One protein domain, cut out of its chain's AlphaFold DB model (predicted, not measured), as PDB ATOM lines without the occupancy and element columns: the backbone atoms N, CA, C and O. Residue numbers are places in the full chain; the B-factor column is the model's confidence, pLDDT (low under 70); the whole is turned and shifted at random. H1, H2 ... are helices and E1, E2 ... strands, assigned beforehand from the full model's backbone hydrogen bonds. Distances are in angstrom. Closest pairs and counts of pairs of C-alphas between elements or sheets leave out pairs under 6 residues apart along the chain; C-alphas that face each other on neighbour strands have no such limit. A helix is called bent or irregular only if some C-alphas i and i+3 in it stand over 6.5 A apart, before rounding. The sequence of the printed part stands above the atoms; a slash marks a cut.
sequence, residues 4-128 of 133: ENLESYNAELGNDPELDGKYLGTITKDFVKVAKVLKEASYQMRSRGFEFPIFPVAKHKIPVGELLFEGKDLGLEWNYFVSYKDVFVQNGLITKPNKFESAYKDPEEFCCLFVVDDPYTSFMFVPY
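What this domain is: This is residues 4 to 128 of the 133 residues of an uncharacterized protein of marine bacterium AO1-C (UniProt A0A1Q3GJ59). A strongly twisted sheet of five strands has one face covered by the long helix H3, which bends into two arms, H3a and H3b, about perpendicular to each other; arms and sheet make two layers. Short helices lie round the rim: H1, H4 and H5 graze the sheet, while H2 and H6 are off it. The printed part has 125 residues, with six named helices and five named strands in the order H1 H2 H3 E1 E2 H4 E3 H5 H6 E4 E5. The sheet's order is E2 E3 E1 E4 E5, mixed, and the class is mixed, helices and strands. The whole is compact, with a radius of gyration of the C-alphas of 13.7 A, and rounded, spanning 35 by 34 by 28 A.

How they stand to each other: H1, residues 4 to 11, only grazes the sheet with its residues 6 to 10. H2, residues 17 to 20, is near H1, with 5 pairs of C-alphas within 10 A. H3, residues 22 to 47, was assigned as one helix by its hydrogen bonds but is bent: C-alphas 33 and 36 are 7.7 A apart, and its arms H3a, residues 22 to 33, and H3b, residues 36 to 47, stand at 78 degrees. H3a lies over E4, residues 110 to 117, at a height of 8.8 A over the sheet. H3b, at a height of 9.0 A, lies over E1, residues 53 to 58; their closest C-alphas, those of Ser 42 and Pro 53, are 5.7 A apart. E1 and E4 are parallel, with N 55 and O 112 2.9 A apart. E3, residues 79 to 84, is antiparallel to E1, with N 81 and O 56 2.9 A apart, and to E2, residues 66 to 69, with N 82 and O 66 2.8 A apart. H4, residues 71 to 74, only grazes the sheet; its closest C-alpha pair with E3 is Gly 71 and Asn 79, 4.4 A. H5, residues 85 to 90, is close to but not clearly touching H6, residues 97 to 103, with the C-alphas of Val 89 and Pro 97 closest at 7.1 A. E4 and E5, residues 120 to 127, form an antiparallel hairpin, with N 113 and O 124 2.8 A apart. In H1, H3b, H5 and H6 every O i to N i+4 pair is within hydrogen-bond range, in H3a 6 of 8; H2 and H4 are too short for such a pair.

Where its parts are: H1 begins at C-alpha 4, (15.652, 16.137, 189.411). H3a is 18.6 A long and H3b 16.6 A, E1 16.4 A, E3 16.7 A and E4 21.3 A. E5, 22.0 A, ends at C-alpha 127, (21.013, 22.545, 199.899).

The domain as a whole: The C-alphas farthest apart, those of Glu 18 and Arg 48, are 38.1 A apart. The printed part has no cut and no long link. Mean pLDDT of the printed part is 86.8; residues 4 to 23 are under 70.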
ATOM      1  N   GLU A   4      16.297  15.298 190.443       47.50
ATOM      2  CA  GLU A   4      15.652  16.137 189.411       47.50
ATOM      3  C   GLU A   4      15.504  17.619 189.823       47.50
ATOM      4  O   GLU A   4      15.611  18.526 188.997       47.50
ATOM      5  N   ASN A   5      15.320  17.896 191.116       50.34
ATOM      6  CA  ASN A   5      15.190  19.263 191.632       50.34
ATOM      7  C   ASN A   5      16.552  19.968 191.738       50.34
ATOM      8  O   ASN A   5      16.614  21.197 191.722       50.34
ATOM      9  N   LEU A   6      17.640  19.198 191.844       45.72
ATOM     10  CA  LEU A   6      19.002  19.724 191.898       45.72
ATOM     11  C   LEU A   6      19.486  20.140 190.501       45.72
ATOM     12  O   LEU A   6      20.095  21.196 190.356       45.72
ATOM     13  N   GLU A   7      19.155  19.359 189.468       48.50
ATOM     14  CA  GLU A   7      19.459  19.700 188.072       48.50
ATOM     15  C   GLU A   7      18.772  21.002 187.636       48.50
ATOM     16  O   GLU A   7      19.424  21.885 187.078       48.50
ATOM     17  N   SER A   8      17.485  21.174 187.967       48.94
ATOM     18  CA  SER A   8      16.750  22.408 187.649       48.94
ATOM     19  C   SER A   8      17.323  23.639 188.357       48.94
ATOM     20  O   SER A   8      17.322  24.727 187.791       48.94
ATOM     21  N   TYR A   9      17.820  23.478 189.582       52.81
ATOM     22  CA  TYR A   9      18.415  24.564 190.359       52.81
ATOM     23  C   TYR A   9      19.809  24.964 189.843       52.81
ATOM     24  O   TYR A   9      20.160  26.145 189.850       52.81
ATOM     25  N   ASN A  10      20.592  24.005 189.341       49.38
ATOM     26  CA  ASN A  10      21.912  24.275 188.767       49.38
ATOM     27  C   ASN A  10      21.828  24.990 187.409       49.38
ATOM     28  O   ASN A  10      22.643  25.872 187.133       49.38
ATOM     29  N   ALA A  11      20.806  24.683 186.603       50.38
ATOM     30  CA  ALA A  11      20.583  25.317 185.302       50.38
ATOM     31  C   ALA A  11      20.324  26.837 185.393       50.38
ATOM     32  O   ALA A  11      20.680  27.581 184.478       50.38
ATOM     33  N   GLU A  12      19.749  27.326 186.496       47.34
ATOM     34  CA  GLU A  12      19.449  28.755 186.684       47.34
ATOM     35  C   GLU A  12      20.675  29.603 187.074       47.34
ATOM     36  O   GLU A  12      20.651  30.826 186.929       47.34
ATOM     37  N   LEU A  13      21.769  28.984 187.537       48.69
ATOM     38  CA  LEU A  13      22.952  29.690 188.054       48.69
ATOM     39  C   LEU A  13      24.009  30.031 186.986       48.69
ATOM     40  O   LEU A  13      24.983  30.716 187.299       48.69
ATOM     41  N   GLY A  14      23.807  29.628 185.726       35.91
ATOM     42  CA  GLY A  14      24.697  29.984 184.612       35.91
ATOM     43  C   GLY A  14      26.056  29.277 184.641       35.91
ATOM     44  O   GLY A  14      27.054  29.860 184.211       35.91
ATOM     45  N   ASN A  15      26.100  28.048 185.158       46.09
ATOM     46  CA  ASN A  15      27.302  27.222 185.138       46.09
ATOM     47  C   ASN A  15      27.561  26.659 183.730       46.09
ATOM     48  O   ASN A  15      26.638  26.389 182.962       46.09
ATOM     49  N   ASP A  16      28.841  26.532 183.384       42.59
ATOM     50  CA  ASP A  16      29.293  25.942 182.126       42.59
ATOM     51  C   ASP A  16      28.858  24.457 182.057       42.59
ATOM     52  O   ASP A  16      29.243  23.675 182.934       42.59
ATOM     53  N   PRO A  17      28.068  24.042 181.048       45.28
ATOM     54  CA  PRO A  17      27.458  22.712 180.987       45.28
ATOM     55  C   PRO A  17      28.460  21.543 180.938       45.28
ATOM     56  O   PRO A  17      28.077  20.410 181.236       45.28
ATOM     57  N   GLU A  18      29.738  21.775 180.606       43.97
ATOM     58  CA  GLU A  18      30.775  20.728 180.657       43.97
ATOM     59  C   GLU A  18      31.273  20.420 182.082       43.97
ATOM     60  O   GLU A  18      31.726  19.301 182.346       43.97
ATOM     61  N   LEU A  19      31.155  21.367 183.022       47.09
ATOM     62  CA  LEU A  19      31.502  21.159 184.435       47.09
ATOM     63  C   LEU A  19      30.385  20.424 185.205       47.09
ATOM     64  O   LEU A  19      30.669  19.716 186.178       47.09
ATOM     65  N   ASP A  20      29.136  20.524 184.744       55.12
ATOM     66  CA  ASP A  20      27.951  20.131 185.518       55.12
ATOM     67  C   ASP A  20      27.631  18.624 185.514       55.12
ATOM     68  O   ASP A  20      27.136  18.098 186.505       55.12
ATOM     69  N   GLY A  21      27.914  17.867 184.453       57.19
ATOM     70  CA  GLY A  21      27.477  16.459 184.413       57.19
ATOM     71  C   GLY A  21      28.366  15.498 185.215       57.19
ATOM     72  O   GLY A  21      27.895  14.629 185.951       57.19
ATOM     73  N   LYS A  22      29.688  15.628 185.055       62.38
ATOM     74  CA  LYS A  22      30.653  14.616 185.520       62.38
ATOM     75  C   LYS A  22      31.034  14.778 186.994       62.38
ATOM     76  O   LYS A  22      31.169  13.782 187.701       62.38
ATOM     77  N   TYR A  23      31.233  16.014 187.452       66.31
ATOM     78  CA  TYR A  23      31.762  16.301 188.792       66.31
ATOM     79  C   TYR A  23      30.656  16.411 189.830       66.31
ATOM     80  O   TYR A  23      30.755  15.833 190.915       66.31
ATOM     81  N   LEU A  24      29.573  17.075 189.446       70.25
ATOM     82  CA  LEU A  24      28.409  17.352 190.279       70.25
ATOM     83  C   LEU A  24      27.765  16.058 190.794       70.25
ATOM     84  O   LEU A  24      27.405  15.988 191.967       70.25
ATOM     85  N   GLY A  25      27.745  14.993 189.985       79.19
ATOM     86  CA  GLY A  25      27.279  13.672 190.418       79.19
ATOM     87  C   GLY A  25      28.112  13.073 191.560       79.19
ATOM     88  O   GLY A  25      27.557  12.619 192.560       79.19
ATOM     89  N   THR A  26      29.446  13.102 191.451       85.31
ATOM     90  CA  THR A  26      30.343  12.546 192.489       85.31
ATOM     91  C   THR A  26      30.348  13.389 193.764       85.31
ATOM     92  O   THR A  26      30.251  12.843 194.859       85.31
ATOM     93  N   ILE A  27      30.373  14.718 193.625       87.62
ATOM     94  CA  ILE A  27      30.373  15.650 194.757       87.62
ATOM     95  C   ILE A  27      29.045  15.561 195.505       87.62
ATOM     96  O   ILE A  27      29.055  15.417 196.720       87.62
ATOM     97  N   THR A  28      27.908  15.559 194.803       86.38
ATOM     98  CA  THR A  28      26.584  15.431 195.440       86.38
ATOM     99  C   THR A  28      26.441  14.092 196.165       86.38
ATOM    100  O   THR A  28      25.939  14.046 197.288       86.38
ATOM    101  N   LYS A  29      26.925  12.996 195.562       90.19
ATOM    102  CA  LYS A  29      26.906  11.658 196.173       90.19
ATOM    103  C   LYS A  29      27.744  11.576 197.451       90.19
ATOM    104  O   LYS A  29      27.361  10.865 198.381       90.19
ATOM    105  N   ASP A  30      28.879  12.261 197.505       93.81
ATOM    106  CA  ASP A  30      29.669  12.342 198.731       93.81
ATOM    107  C   ASP A  30      29.036  13.297 199.740       93.81
ATOM    108  O   ASP A  30      28.935  12.959 200.919       93.81
ATOM    109  N   PHE A  31      28.543  14.444 199.272       93.50
ATOM    110  CA  PHE A  31      27.944  15.486 200.094       93.50
ATOM    111  C   PHE A  31      26.805  14.942 200.951       93.50
ATOM    112  O   PHE A  31      26.811  15.170 202.155       93.50
ATOM    113  N   VAL A  32      25.882  14.147 200.398       92.75
ATOM    114  CA  VAL A  32      24.766  13.579 201.185       92.75
ATOM    115  C   VAL A  32      25.222  12.744 202.387       92.75
ATOM    116  O   VAL A  32      24.512  12.683 203.386       92.75
ATOM    117  N   LYS A  33      26.414  12.136 202.338       93.94
ATOM    118  CA  LYS A  33      26.964  11.337 203.447       93.94
ATOM    119  C   LYS A  33      27.568  12.200 204.554       93.94
ATOM    120  O   LYS A  33      27.678  11.741 205.687       93.94
ATOM    121  N   VAL A  34      27.987  13.424 204.230       95.19
ATOM    122  CA  VAL A  34      28.712  14.316 205.149       95.19
ATOM    123  C   VAL A  34      27.976  15.616 205.458       95.19
ATOM    124  O   VAL A  34      28.408  16.366 206.330       95.19
ATOM    125  N   ALA A  35      26.846  15.870 204.800       96.00
ATOM    126  CA  ALA A  35      26.079  17.105 204.883       96.00
ATOM    127  C   ALA A  35      25.764  17.506 206.329       96.00
ATOM    128  O   ALA A  35      25.941  18.667 206.688       96.00
ATOM    129  N   LYS A  36      25.385  16.543 207.180       95.50
ATOM    130  CA  LYS A  36      25.130  16.784 208.607       95.50
ATOM    131  C   LYS A  36      26.361  17.335 209.333       95.50
ATOM    132  O   LYS A  36      26.265  18.346 210.019       95.50
ATOM    133  N   VAL A  37      27.526  16.716 209.129       96.06
ATOM    134  CA  VAL A  37      28.792  17.152 209.744       96.06
ATOM    135  C   VAL A  37      29.175  18.550 209.255       96.06
ATOM    136  O   VAL A  37      29.584  19.391 210.051       96.06
ATOM    137  N   LEU A  38      29.000  18.829 207.959       97.62
ATOM    138  CA  LEU A  38      29.271  20.155 207.392       97.62
ATOM    139  C   LEU A  38      28.314  21.221 207.947       97.62
ATOM    140  O   LEU A  38      28.756  22.320 208.279       97.62
ATOM    141  N   LYS A  39      27.027  20.894 208.116       97.88
ATOM    142  CA  LYS A  39      26.021  21.784 208.718       97.88
ATOM    143  C   LYS A  39      26.368  22.114 210.171       97.88
ATOM    144  O   LYS A  39      26.374  23.283 210.552       97.88
ATOM    145  N   GLU A  40      26.730  21.104 210.962       97.31
ATOM    146  CA  GLU A  40      27.171  21.279 212.351       97.31
ATOM    147  C   GLU A  40      28.458  22.117 212.440       97.31
ATOM    148  O   GLU A  40      28.536  23.045 213.248       97.31
ATOM    149  N   ALA A  41      29.447  21.857 211.578       97.75
ATOM    150  CA  ALA A  41      30.672  22.652 211.506       97.75
ATOM    151  C   ALA A  41      30.371  24.114 211.134       97.75
ATOM    152  O   ALA A  41      30.856  25.034 211.792       97.75
ATOM    153  N   SER A  42      29.506  24.331 210.141       98.25
ATOM    154  CA  SER A  42      29.036  25.655 209.720       98.25
ATOM    155  C   SER A  42      28.393  26.414 210.888       98.25
ATOM    156  O   SER A  42      28.751  27.563 211.152       98.25
ATOM    157  N   TYR A  43      27.523  25.762 211.665       97.62
ATOM    158  CA  TYR A  43      26.931  26.340 212.877       97.62
ATOM    159  C   TYR A  43      27.985  26.705 213.940       97.62
ATOM    160  O   TYR A  43      27.978  27.813 214.488       97.62
ATOM    161  N   GLN A  44      28.937  25.809 214.217       97.81
ATOM    162  CA  GLN A  44      30.006  26.059 215.191       97.81
ATOM    163  C   GLN A  44      30.915  27.223 214.783       97.81
ATOM    164  O   GLN A  44      31.346  27.995 215.638       97.81
ATOM    165  N   MET A  45      31.195  27.380 213.491       97.56
ATOM    166  CA  MET A  45      31.977  28.505 212.979       97.56
ATOM    167  C   MET A  45      31.243  29.829 213.173       97.56
ATOM    168  O   MET A  45      31.790  30.758 213.773       97.56
ATOM    169  N   ARG A  46      29.981  29.896 212.736       97.62
ATOM    170  CA  ARG A  46      29.176  31.119 212.836       97.62
ATOM    171  C   ARG A  46      28.944  31.535 214.285       97.62
ATOM    172  O   ARG A  46      29.078  32.712 214.601       97.62
ATOM    173  N   SER A  47      28.690  30.584 215.189       97.38
ATOM    174  CA  SER A  47      28.530  30.880 216.626       97.38
ATOM    175  C   SER A  47      29.791  31.459 217.284       97.38
ATOM    176  O   SER A  47      29.699  32.095 218.332       97.38
ATOM    177  N   ARG A  48      30.965  31.288 216.660       97.25
ATOM    178  CA  ARG A  48      32.248  31.873 217.085       97.25
ATOM    179  C   ARG A  48      32.610  33.165 216.340       97.25
ATOM    180  O   ARG A  48      33.695  33.693 216.564       97.25
ATOM    181  N   GLY A  49      31.727  33.673 215.479       96.69
ATOM    182  CA  GLY A  49      31.934  34.903 214.709       96.69
ATOM    183  C   GLY A  49      32.664  34.719 213.377       96.69
ATOM    184  O   GLY A  49      33.018  35.709 212.746       96.69
ATOM    185  N   PHE A  50      32.887  33.480 212.925       96.38
ATOM    186  CA  PHE A  50      33.416  33.221 211.584       96.38
ATOM    187  C   PHE A  50      32.264  33.225 210.577       96.38
ATOM    188  O   PHE A  50      31.527  32.245 210.436       96.38
ATOM    189  N   GLU A  51      32.079  34.359 209.907       95.06
ATOM    190  CA  GLU A  51      31.005  34.550 208.935       95.06
ATOM    191  C   GLU A  51      31.314  33.885 207.589       95.06
ATOM    192  O   GLU A  51      32.471  33.782 207.174       95.06
ATOM    193  N   PHE A  52      30.255  33.496 206.873       98.25
ATOM    194  CA  PHE A  52      30.324  32.874 205.545       98.25
ATOM    195  C   PHE A  52      31.238  31.629 205.501       98.25
ATOM    196  O   PHE A  52      32.292  31.670 204.853       98.25
ATOM    197  N   PRO A  53      30.882  30.529 206.200       98.56
ATOM    198  CA  PRO A  53      31.634  29.278 206.135       98.56
ATOM    199  C   PRO A  53      31.755  28.760 204.699       98.56
ATOM    200  O   PRO A  53      30.767  28.642 203.984       98.56
ATOM    201  N   ILE A  54      32.966  28.416 204.281       98.62
ATOM    202  CA  ILE A  54      33.242  27.843 202.963       98.62
ATOM    203  C   ILE A  54      33.908  26.496 203.188       98.62
ATOM    204  O   ILE A  54      34.862  26.394 203.961       98.62
ATOM    205  N   PHE A  55      33.439  25.476 202.481       98.31
ATOM    206  CA  PHE A  55      33.987  24.130 202.549       98.31
ATOM    207  C   PHE A  55      34.702  23.804 201.240       98.31
ATOM    208  O   PHE A  55      34.051  23.430 200.261       98.31
ATOM    209  N   PRO A  56      36.031  23.982 201.168       97.56
ATOM    210  CA  PRO A  56      36.781  23.499 200.028       97.56
ATOM    211  C   PRO A  56      36.640  21.983 199.868       97.56
ATOM    212  O   PRO A  56      36.648  21.242 200.856       97.56
ATOM    213  N   VAL A  57      36.549  21.527 198.622       95.62
ATOM    214  CA  VAL A  57      36.408  20.113 198.263       95.62
ATOM    215  C   VAL A  57      37.414  19.785 197.167       95.62
ATOM    216  O   VAL A  57      37.379  20.390 196.097       95.62
ATOM    217  N   ALA A  58      38.327  18.848 197.436       94.88
ATOM    218  CA  ALA A  58      39.427  18.524 196.527       94.88
ATOM    219  C   ALA A  58      39.860  17.054 196.628       94.88
ATOM    220  O   ALA A  58      39.811  16.440 197.697       94.88
ATOM    221  N   LYS A  59      40.361  16.488 195.525       92.88
ATOM    222  CA  LYS A  59      40.907  15.112 195.502       92.88
ATOM    223  C   LYS A  59      42.264  14.976 196.194       92.88
ATOM    224  O   LYS A  59      42.679  13.876 196.546       92.88
ATOM    225  N   HIS A  60      42.959  16.088 196.399       92.44
ATOM    226  CA  HIS A  60      44.284  16.149 197.005       92.44
ATOM    227  C   HIS A  60      44.335  17.241 198.084       92.44
ATOM    228  O   HIS A  60      43.377  17.992 198.264       92.44
ATOM    229  N   LYS A  61      45.436  17.313 198.843       91.69
ATOM    230  CA  LYS A  61      45.628  18.365 199.853       91.69
ATOM    231  C   LYS A  61      45.864  19.707 199.173       91.69
ATOM    232  O   LYS A  61      46.770  19.818 198.356       91.69
ATOM    233  N   ILE A  62      45.089  20.710 199.564       92.44
ATOM    234  CA  ILE A  62      45.176  22.075 199.045       92.44
ATOM    235  C   ILE A  62      45.638  23.037 200.151       92.44
ATOM    236  O   ILE A  62      45.424  22.752 201.330       92.44
ATOM    237  N   PRO A  63      46.258  24.180 199.809       89.56
ATOM    238  CA  PRO A  63      46.779  25.134 200.792       89.56
ATOM    239  C   PRO A  63      45.711  26.100 201.344       89.56
ATOM    240  O   PRO A  63      46.052  27.170 201.839       89.56
ATOM    241  N   VAL A  64      44.421  25.769 201.224       90.25
ATOM    242  CA  VAL A  64      43.301  26.655 201.572       90.25
ATOM    243  C   VAL A  64      42.362  25.938 202.529       90.25
ATOM    244  O   VAL A  64      41.763  24.924 202.176       90.25
ATOM    245  N   GLY A  65      42.199  26.518 203.718       93.12
ATOM    246  CA  GLY A  65      41.404  25.934 204.795       93.12
ATOM    247  C   GLY A  65      42.140  24.838 205.561       93.12
ATOM    248  O   GLY A  65      43.293  24.506 205.286       93.12
ATOM    249  N   GLU A  66      41.448  24.281 206.547       95.69
ATOM    250  CA  GLU A  66      41.939  23.177 207.367       95.69
ATOM    251  C   GLU A  66      41.234  21.884 206.967       95.69
ATOM    252  O   GLU A  66      40.034  21.877 206.703       95.69
ATOM    253  N   LEU A  67      41.975  20.779 206.896       96.12
ATOM    254  CA  LEU A  67      41.401  19.477 206.567       96.12
ATOM    255  C   LEU A  67      40.407  19.064 207.659       96.12
ATOM    256  O   LEU A  67      40.801  18.884 208.809       96.12
ATOM    257  N   LEU A  68      39.139  18.885 207.287       94.81
ATOM    258  CA  LEU A  68      38.090  18.447 208.204       94.81
ATOM    259  C   LEU A  68      38.045  16.916 208.273       94.81
ATOM    260  O   LEU A  68      38.036  16.346 209.360       94.81
ATOM    261  N   PHE A  69      38.074  16.245 207.117       90.81
ATOM    262  CA  PHE A  69      38.276  14.798 207.021       90.81
ATOM    263  C   PHE A  69      38.812  14.394 205.642       90.81
ATOM    264  O   PHE A  69      38.472  14.990 204.614       90.81
ATOM    265  N   GLU A  70      39.659  13.358 205.624       93.62
ATOM    266  CA  GLU A  70      40.105  12.723 204.382       93.62
ATOM    267  C   GLU A  70      38.982  11.825 203.854       93.62
ATOM    268  O   GLU A  70      38.476  10.953 204.561       93.62
ATOM    269  N   GLY A  71      38.590  12.023 202.595       90.00
ATOM    270  CA  GLY A  71      37.443  11.331 202.013       90.00
ATOM    271  C   GLY A  71      37.599   9.813 202.014       90.00
ATOM    272  O   GLY A  71      36.662   9.077 202.322       90.00
ATOM    273  N   LYS A  72      38.825   9.346 201.759       91.00
ATOM    274  CA  LYS A  72      39.174   7.920 201.717       91.00
ATOM    275  C   LYS A  72      38.810   7.174 203.010       91.00
ATOM    276  O   LYS A  72      38.405   6.018 202.932       91.00
ATOM    277  N   ASP A  73      38.904   7.833 204.167       89.56
ATOM    278  CA  ASP A  73      38.645   7.219 205.475       89.56
ATOM    279  C   ASP A  73      37.142   6.958 205.682       89.56
ATOM    280  O   ASP A  73      36.749   6.114 206.485       89.56
ATOM    281  N   LEU A  74      36.301   7.651 204.907       89.19
ATOM    282  CA  LEU A  74      34.840   7.577 204.924       89.19
ATOM    283  C   LEU A  74      34.260   6.943 203.644       89.19
ATOM    284  O   LEU A  74      33.044   6.946 203.442       89.19
ATOM    285  N   GLY A  75      35.106   6.405 202.755       92.19
ATOM    286  CA  GLY A  75      34.667   5.857 201.465       92.19
ATOM    287  C   GLY A  75      34.082   6.918 200.520       92.19
ATOM    288  O   GLY A  75      33.096   6.655 199.820       92.19
ATOM    289  N   LEU A  76      34.659   8.120 200.551       93.56
ATOM    290  CA  LEU A  76      34.351   9.266 199.697       93.56
ATOM    291  C   LEU A  76      35.463   9.455 198.659       93.56
ATOM    292  O   LEU A  76      36.628   9.133 198.905       93.56
ATOM    293  N   GLU A  77      35.104  10.003 197.507       92.94
ATOM    294  CA  GLU A  77      36.036  10.389 196.448       92.94
ATOM    295  C   GLU A  77      36.753  11.710 196.765       92.94
ATOM    296  O   GLU A  77      37.878  11.928 196.308       92.94
ATOM    297  N   TRP A  78      36.119  12.580 197.554       94.69
ATOM    298  CA  TRP A  78      36.602  13.931 197.825       94.69
ATOM    299  C   TRP A  78      37.005  14.150 199.285       94.69
ATOM    300  O   TRP A  78      36.330  13.701 200.211       94.69
ATOM    301  N   ASN A  79      38.091  14.899 199.496       96.44
ATOM    302  CA  ASN A  79      38.443  15.425 200.813       96.44
ATOM    303  C   ASN A  79      37.694  16.731 201.059       96.44
ATOM    304  O   ASN A  79      37.526  17.528 200.134       96.44
ATOM    305  N   TYR A  80      37.317  16.957 202.313       97.31
ATOM    306  CA  TYR A  80      36.607  18.158 202.727       97.31
ATOM    307  C   TYR A  80      37.458  18.959 203.698       97.31
ATOM    308  O   TYR A  80      38.060  18.423 204.634       97.31
ATOM    309  N   PHE A  81      37.476  20.261 203.469       98.25
ATOM    310  CA  PHE A  81      38.173  21.237 204.285       98.25
ATOM    311  C   PHE A  81      37.158  22.207 204.877       98.25
ATOM    312  O   PHE A  81      36.033  22.327 204.395       98.25
ATOM    313  N   VAL A  82      37.571  22.921 205.914       98.12
ATOM    314  CA  VAL A  82      36.788  23.962 206.566       98.12
ATOM    315  C   VAL A  82      37.526  25.294 206.482       98.12
ATOM    316  O   VAL A  82      38.741  25.372 206.667       98.12
ATOM    317  N   SER A  83      36.797  26.347 206.131       98.31
ATOM    318  CA  SER A  83      37.317  27.699 205.962       98.31
ATOM    319  C   SER A  83      36.170  28.713 206.008       98.31
ATOM    320  O   SER A  83      35.018  28.369 206.266       98.31
ATOM    321  N   TYR A  84      36.478  29.983 205.783       98.31
ATOM    322  CA  TYR A  84      35.518  31.081 205.796       98.31
ATOM    323  C   TYR A  84      35.981  32.215 204.878       98.31
ATOM    324  O   TYR A  84      37.136  32.245 204.437       98.31
ATOM    325  N   LYS A  85      35.074  33.151 204.576       97.88
ATOM    326  CA  LYS A  85      35.294  34.229 203.593       97.88
ATOM    327  C   LYS A  85      36.620  34.964 203.773       97.88
ATOM    328  O   LYS A  85      37.324  35.151 202.785       97.88
ATOM    329  N   ASP A  86      36.992  35.369 204.985       96.94
ATOM    330  CA  ASP A  86      38.183  36.214 205.162       96.94
ATOM    331  C   ASP A  86      39.474  35.495 204.756       96.94
ATOM    332  O   ASP A  86      40.346  36.117 204.153       96.94
ATOM    333  N   VAL A  87      39.574  34.179 204.986       97.00
ATOM    334  CA  VAL A  87      40.703  33.367 204.495       97.00
ATOM    335  C   VAL A  87      40.744  33.401 202.968       97.00
ATOM    336  O   VAL A  87      41.804  33.587 202.375       97.00
ATOM    337  N   PHE A  88      39.595  33.273 202.312       96.94
ATOM    338  CA  PHE A  88      39.495  33.323 200.853       96.94
ATOM    339  C   PHE A  88      39.820  34.706 200.276       96.94
ATOM    340  O   PHE A  88      40.441  34.797 199.215       96.94
ATOM    341  N   VAL A  89      39.442  35.782 200.967       96.69
ATOM    342  CA  VAL A  89      39.806  37.157 200.596       96.69
ATOM    343  C   VAL A  89      41.312  37.370 200.748       96.69
ATOM    344  O   VAL A  89      41.956  37.862 199.823       96.69
ATOM    345  N   GLN A  90      41.897  36.944 201.871       95.19
ATOM    346  CA  GLN A  90      43.338  37.047 202.133       95.19
ATOM    347  C   GLN A  90      44.181  36.273 201.110       95.19
ATOM    348  O   GLN A  90      45.241  36.745 200.709       95.19
ATOM    349  N   ASN A  91      43.695  35.117 200.653       92.81
ATOM    350  CA  ASN A  91      44.354  34.299 199.631       92.81
ATOM    351  C   ASN A  91      44.040  34.741 198.187       92.81
ATOM    352  O   ASN A  91      44.487  34.100 197.240       92.81
ATOM    353  N   GLY A  92      43.270  35.820 197.988       93.62
ATOM    354  CA  GLY A  92      42.942  36.352 196.660       93.62
ATOM    355  C   GLY A  92      41.932  35.527 195.852       93.62
ATOM    356  O   GLY A  92      41.709  35.822 194.680       93.62
ATOM    357  N   LEU A  93      41.292  34.525 196.464       93.38
ATOM    358  CA  LEU A  93      40.266  33.679 195.839       93.38
ATOM    359  C   LEU A  93      38.910  34.389 195.750       93.38
ATOM    360  O   LEU A  93      38.134  34.150 194.828       93.38
ATOM    361  N   ILE A  94      38.636  35.302 196.685       95.75
ATOM    362  CA  ILE A  94      37.500  36.227 196.619       95.75
ATOM    363  C   ILE A  94      38.042  37.644 196.438       95.75
ATOM    364  O   ILE A  94      38.523  38.275 197.373       95.75
ATOM    365  N   THR A  95      37.923  38.172 195.221       95.81
ATOM    366  CA  THR A  95      38.384  39.532 194.874       95.81
ATOM    367  C   THR A  95      37.299  40.601 195.017       95.81
ATOM    368  O   THR A  95      37.595  41.794 194.998       95.81
ATOM    369  N   LYS A  96      36.029  40.194 195.154       96.06
ATOM    370  CA  LYS A  96      34.867  41.090 195.296       96.06
ATOM    371  C   LYS A  96      33.987  40.657 196.482       96.06
ATOM    372  O   LYS A  96      32.923  40.083 196.242       96.06
ATOM    373  N   PRO A  97      34.394  40.936 197.736       94.56
ATOM    374  CA  PRO A  97      33.702  40.463 198.941       94.56
ATOM    375  C   PRO A  97      32.213  40.817 198.965       94.56
ATOM    376  O   PRO A  97      31.386  39.925 199.062       94.56
ATOM    377  N   ASN A  98      31.851  42.077 198.707       95.69
ATOM    378  CA  ASN A  98      30.446  42.511 198.723       95.69
ATOM    379  C   ASN A  98      29.569  41.749 197.711       95.69
ATOM    380  O   ASN A  98      28.395  41.485 197.967       95.69
ATOM    381  N   LYS A  99      30.130  41.393 196.544       94.38
ATOM    382  CA  LYS A  99      29.413  40.597 195.535       94.38
ATOM    383  C   LYS A  99      29.251  39.152 196.000       94.38
ATOM    384  O   LYS A  99      28.197  38.574 195.771       94.38
ATOM    385  N   PHE A 100      30.284  38.589 196.625       95.88
ATOM    386  CA  PHE A 100      30.218  37.257 197.213       95.88
ATOM    387  C   PHE A 100      29.156  37.201 198.313       95.88
ATOM    388  O   PHE A 100      28.272  36.362 198.241       95.88
ATOM    389  N   GLU A 101      29.171  38.150 199.250       96.62
ATOM    390  CA  GLU A 101      28.199  38.248 200.347       96.62
ATOM    391  C   GLU A 101      26.762  38.381 199.835       96.62
ATOM    392  O   GLU A 101      25.875  37.689 200.317       96.62
ATOM    393  N   SER A 102      26.535  39.204 198.805       95.56
ATOM    394  CA  SER A 102      25.200  39.379 198.209       95.56
ATOM    395  C   SER A 102      24.686  38.129 197.481       95.56
ATOM    396  O   SER A 102      23.482  37.981 197.299       95.56
ATOM    397  N   ALA A 103      25.588  37.264 197.009       94.50
ATOM    398  CA  ALA A 103      25.253  36.016 196.322       94.50
ATOM    399  C   ALA A 103      25.256  34.798 197.261       94.50
ATOM    400  O   ALA A 103      24.868  33.704 196.852       94.50
ATOM    401  N   TYR A 104      25.733  34.974 198.494       97.44
ATOM    402  CA  TYR A 104      25.887  33.904 199.460       97.44
ATOM    403  C   TYR A 104      24.518  33.464 199.981       97.44
ATOM    404  O   TYR A 104      23.714  34.288 200.414       97.44
ATOM    405  N   LYS A 105      24.242  32.158 199.921       97.25
ATOM    406  CA  LYS A 105      22.953  31.600 200.354       97.25
ATOM    407  C   LYS A 105      22.915  31.369 201.859       97.25
ATOM    408  O   LYS A 105      23.964  31.256 202.490       97.25
ATOM    409  N   ASP A 106      21.708  31.289 202.417       97.44
ATOM    410  CA  ASP A 106      21.512  31.057 203.849       97.44
ATOM    411  C   ASP A 106      22.299  29.811 204.300       97.44
ATOM    412  O   ASP A 106      22.036  28.717 203.799       97.44
ATOM    413  N   PRO A 107      23.276  29.942 205.215       97.31
ATOM    414  CA  PRO A 107      24.105  28.824 205.634       97.31
ATOM    415  C   PRO A 107      23.407  27.865 206.617       97.31
ATOM    416  O   PRO A 107      24.043  26.913 207.084       97.31
ATOM    417  N   GLU A 108      22.145  28.113 206.983       95.62
ATOM    418  CA  GLU A 108      21.252  27.136 207.625       95.62
ATOM    419  C   GLU A 108      20.617  26.179 206.611       95.62
ATOM    420  O   GLU A 108      20.449  24.995 206.915       95.62
ATOM    421  N   GLU A 109      20.347  26.660 205.397       95.81
ATOM    422  CA  GLU A 109      19.693  25.898 204.329       95.81
ATOM    423  C   GLU A 109      20.688  25.339 203.300       95.81
ATOM    424  O   GLU A 109      20.493  24.243 202.780       95.81
ATOM    425  N   PHE A 110      21.786  26.051 203.030       97.38
ATOM    426  CA  PHE A 110      22.757  25.727 201.985       97.38
ATOM    427  C   PHE A 110      24.185  25.600 202.523       97.38
ATOM    428  O   PHE A 110      24.667  26.384 203.341       97.38
ATOM    429  N   CYS A 111      24.921  24.634 201.987       97.88
ATOM    430  CA  CYS A 111      26.361  24.518 202.146       97.88
ATOM    431  C   CYS A 111      27.075  25.262 201.011       97.88
ATOM    432  O   CYS A 111      26.793  25.009 199.839       97.88
ATOM    433  N   CYS A 112      28.015  26.152 201.342       97.94
ATOM    434  CA  CYS A 112      28.895  26.779 200.359       97.94
ATOM    435  C   CYS A 112      30.134  25.901 200.143       97.94
ATOM    436  O   CYS A 112      31.051  25.892 200.966       97.94
ATOM    437  N   LEU A 113      30.157  25.156 199.042       96.56
ATOM    438  CA  LEU A 113      31.316  24.384 198.615       96.56
ATOM    439  C   LEU A 113      32.219  25.235 197.723       96.56
ATOM    440  O   LEU A 113      31.737  25.991 196.878       96.56
ATOM    441  N   PHE A 114      33.529  25.062 197.868       95.69
ATOM    442  CA  PHE A 114      34.514  25.538 196.900       95.69
ATOM    443  C   PHE A 114      35.211  24.335 196.266       95.69
ATOM    444  O   PHE A 114      36.105  23.730 196.853       95.69
ATOM    445  N   VAL A 115      34.752  23.950 195.083       92.88
ATOM    446  CA  VAL A 115      35.259  22.781 194.364       92.88
ATOM    447  C   VAL A 115      36.594  23.139 193.728       92.88
ATOM    448  O   VAL A 115      36.675  24.143 193.025       92.88
ATOM    449  N   VAL A 116      37.618  22.317 193.962       91.56
ATOM    450  CA  VAL A 116      38.949  22.441 193.357       91.56
ATOM    451  C   VAL A 116      39.270  21.161 192.593       91.56
ATOM    452  O   VAL A 116      39.460  20.097 193.187       91.56
ATOM    453  N   ASP A 117      39.345  21.279 191.272       86.06
ATOM    454  CA  ASP A 117      39.793  20.228 190.360       86.06
ATOM    455  C   ASP A 117      40.641  20.869 189.257       86.06
ATOM    456  O   ASP A 117      40.125  21.332 188.241       86.06
ATOM    457  N   ASP A 118      41.945  20.982 189.512       77.00
ATOM    458  CA  ASP A 118      42.868  21.792 188.716       77.00
ATOM    459  C   ASP A 118      42.752  21.539 187.200       77.00
ATOM    460  O   ASP A 118      42.781  20.388 186.754       77.00
ATOM    461  N   PRO A 119      42.692  22.600 186.371       79.75
ATOM    462  CA  PRO A 119      42.839  24.024 186.708       79.75
ATOM    463  C   PRO A 119      41.534  24.726 187.140       79.75
ATOM    464  O   PRO A 119      41.492  25.956 187.193       79.75
ATOM    465  N   TYR A 120      40.453  23.985 187.386       82.06
ATOM    466  CA  TYR A 120      39.120  24.537 187.592       82.06
ATOM    467  C   TYR A 120      38.792  24.708 189.072       82.06
ATOM    468  O   TYR A 120      38.982  23.810 189.894       82.06
ATOM    469  N   THR A 121      38.223  25.865 189.398       88.25
ATOM    470  CA  THR A 121      37.661  26.129 190.721       88.25
ATOM    471  C   THR A 121      36.298  26.781 190.601       88.25
ATOM    472  O   THR A 121      36.136  27.690 189.785       88.25
ATOM    473  N   SER A 122      35.338  26.375 191.430       88.75
ATOM    474  CA  SER A 122      34.001  26.973 191.427       88.75
ATOM    475  C   SER A 122      33.363  26.986 192.813       88.75
ATOM    476  O   SER A 122      33.575  26.074 193.613       88.75
ATOM    477  N   PHE A 123      32.557  28.013 193.082       92.81
ATOM    478  CA  PHE A 123      31.667  28.044 194.239       92.81
ATOM    479  C   PHE A 123      30.340  27.377 193.889       92.81
ATOM    480  O   PHE A 123      29.742  27.677 192.858       92.81
ATOM    481  N   MET A 124      29.850  26.521 194.777       91.56
ATOM    482  CA  MET A 124      28.580  25.823 194.624       91.56
ATOM    483  C   MET A 124      27.785  25.912 195.922       91.56
ATOM    484  O   MET A 124      28.332  25.709 197.002       91.56
ATOM    485  N   PHE A 125      26.488  26.199 195.821       93.81
ATOM    486  CA  PHE A 125      25.588  26.219 196.973       93.81
ATOM    487  C   PHE A 125      24.668  25.009 196.925       93.81
ATOM    488  O   PHE A 125      23.700  25.009 196.163       93.81
ATOM    489  N   VAL A 126      24.970  23.997 197.734       92.69
ATOM    490  CA  VAL A 126      24.217  22.739 197.775       92.69
ATOM    491  C   VAL A 126      23.263  22.771 198.967       92.69
ATOM    492  O   VAL A 126      23.732  22.996 200.083       92.69
ATOM    493  N   PRO A 127      21.947  22.576 198.781       93.44
ATOM    494  CA  PRO A 127      21.013  22.545 199.899       93.44
ATOM    495  C   PRO A 127      21.329  21.365 200.820       93.44
ATOM    496  O   PRO A 127      21.605  20.258 200.347       93.44
ATOM    497  N   TYR A 128      21.283  21.582 202.133       93.50
ATOM    498  CA  TYR A 128      21.349  20.475 203.079       93.50
ATOM    499  C   TYR A 128      20.134  19.554 202.873       93.50
ATOM    500  O   TYR A 128      19.037  20.043 202.589       93.50
TER     501      TYR A 128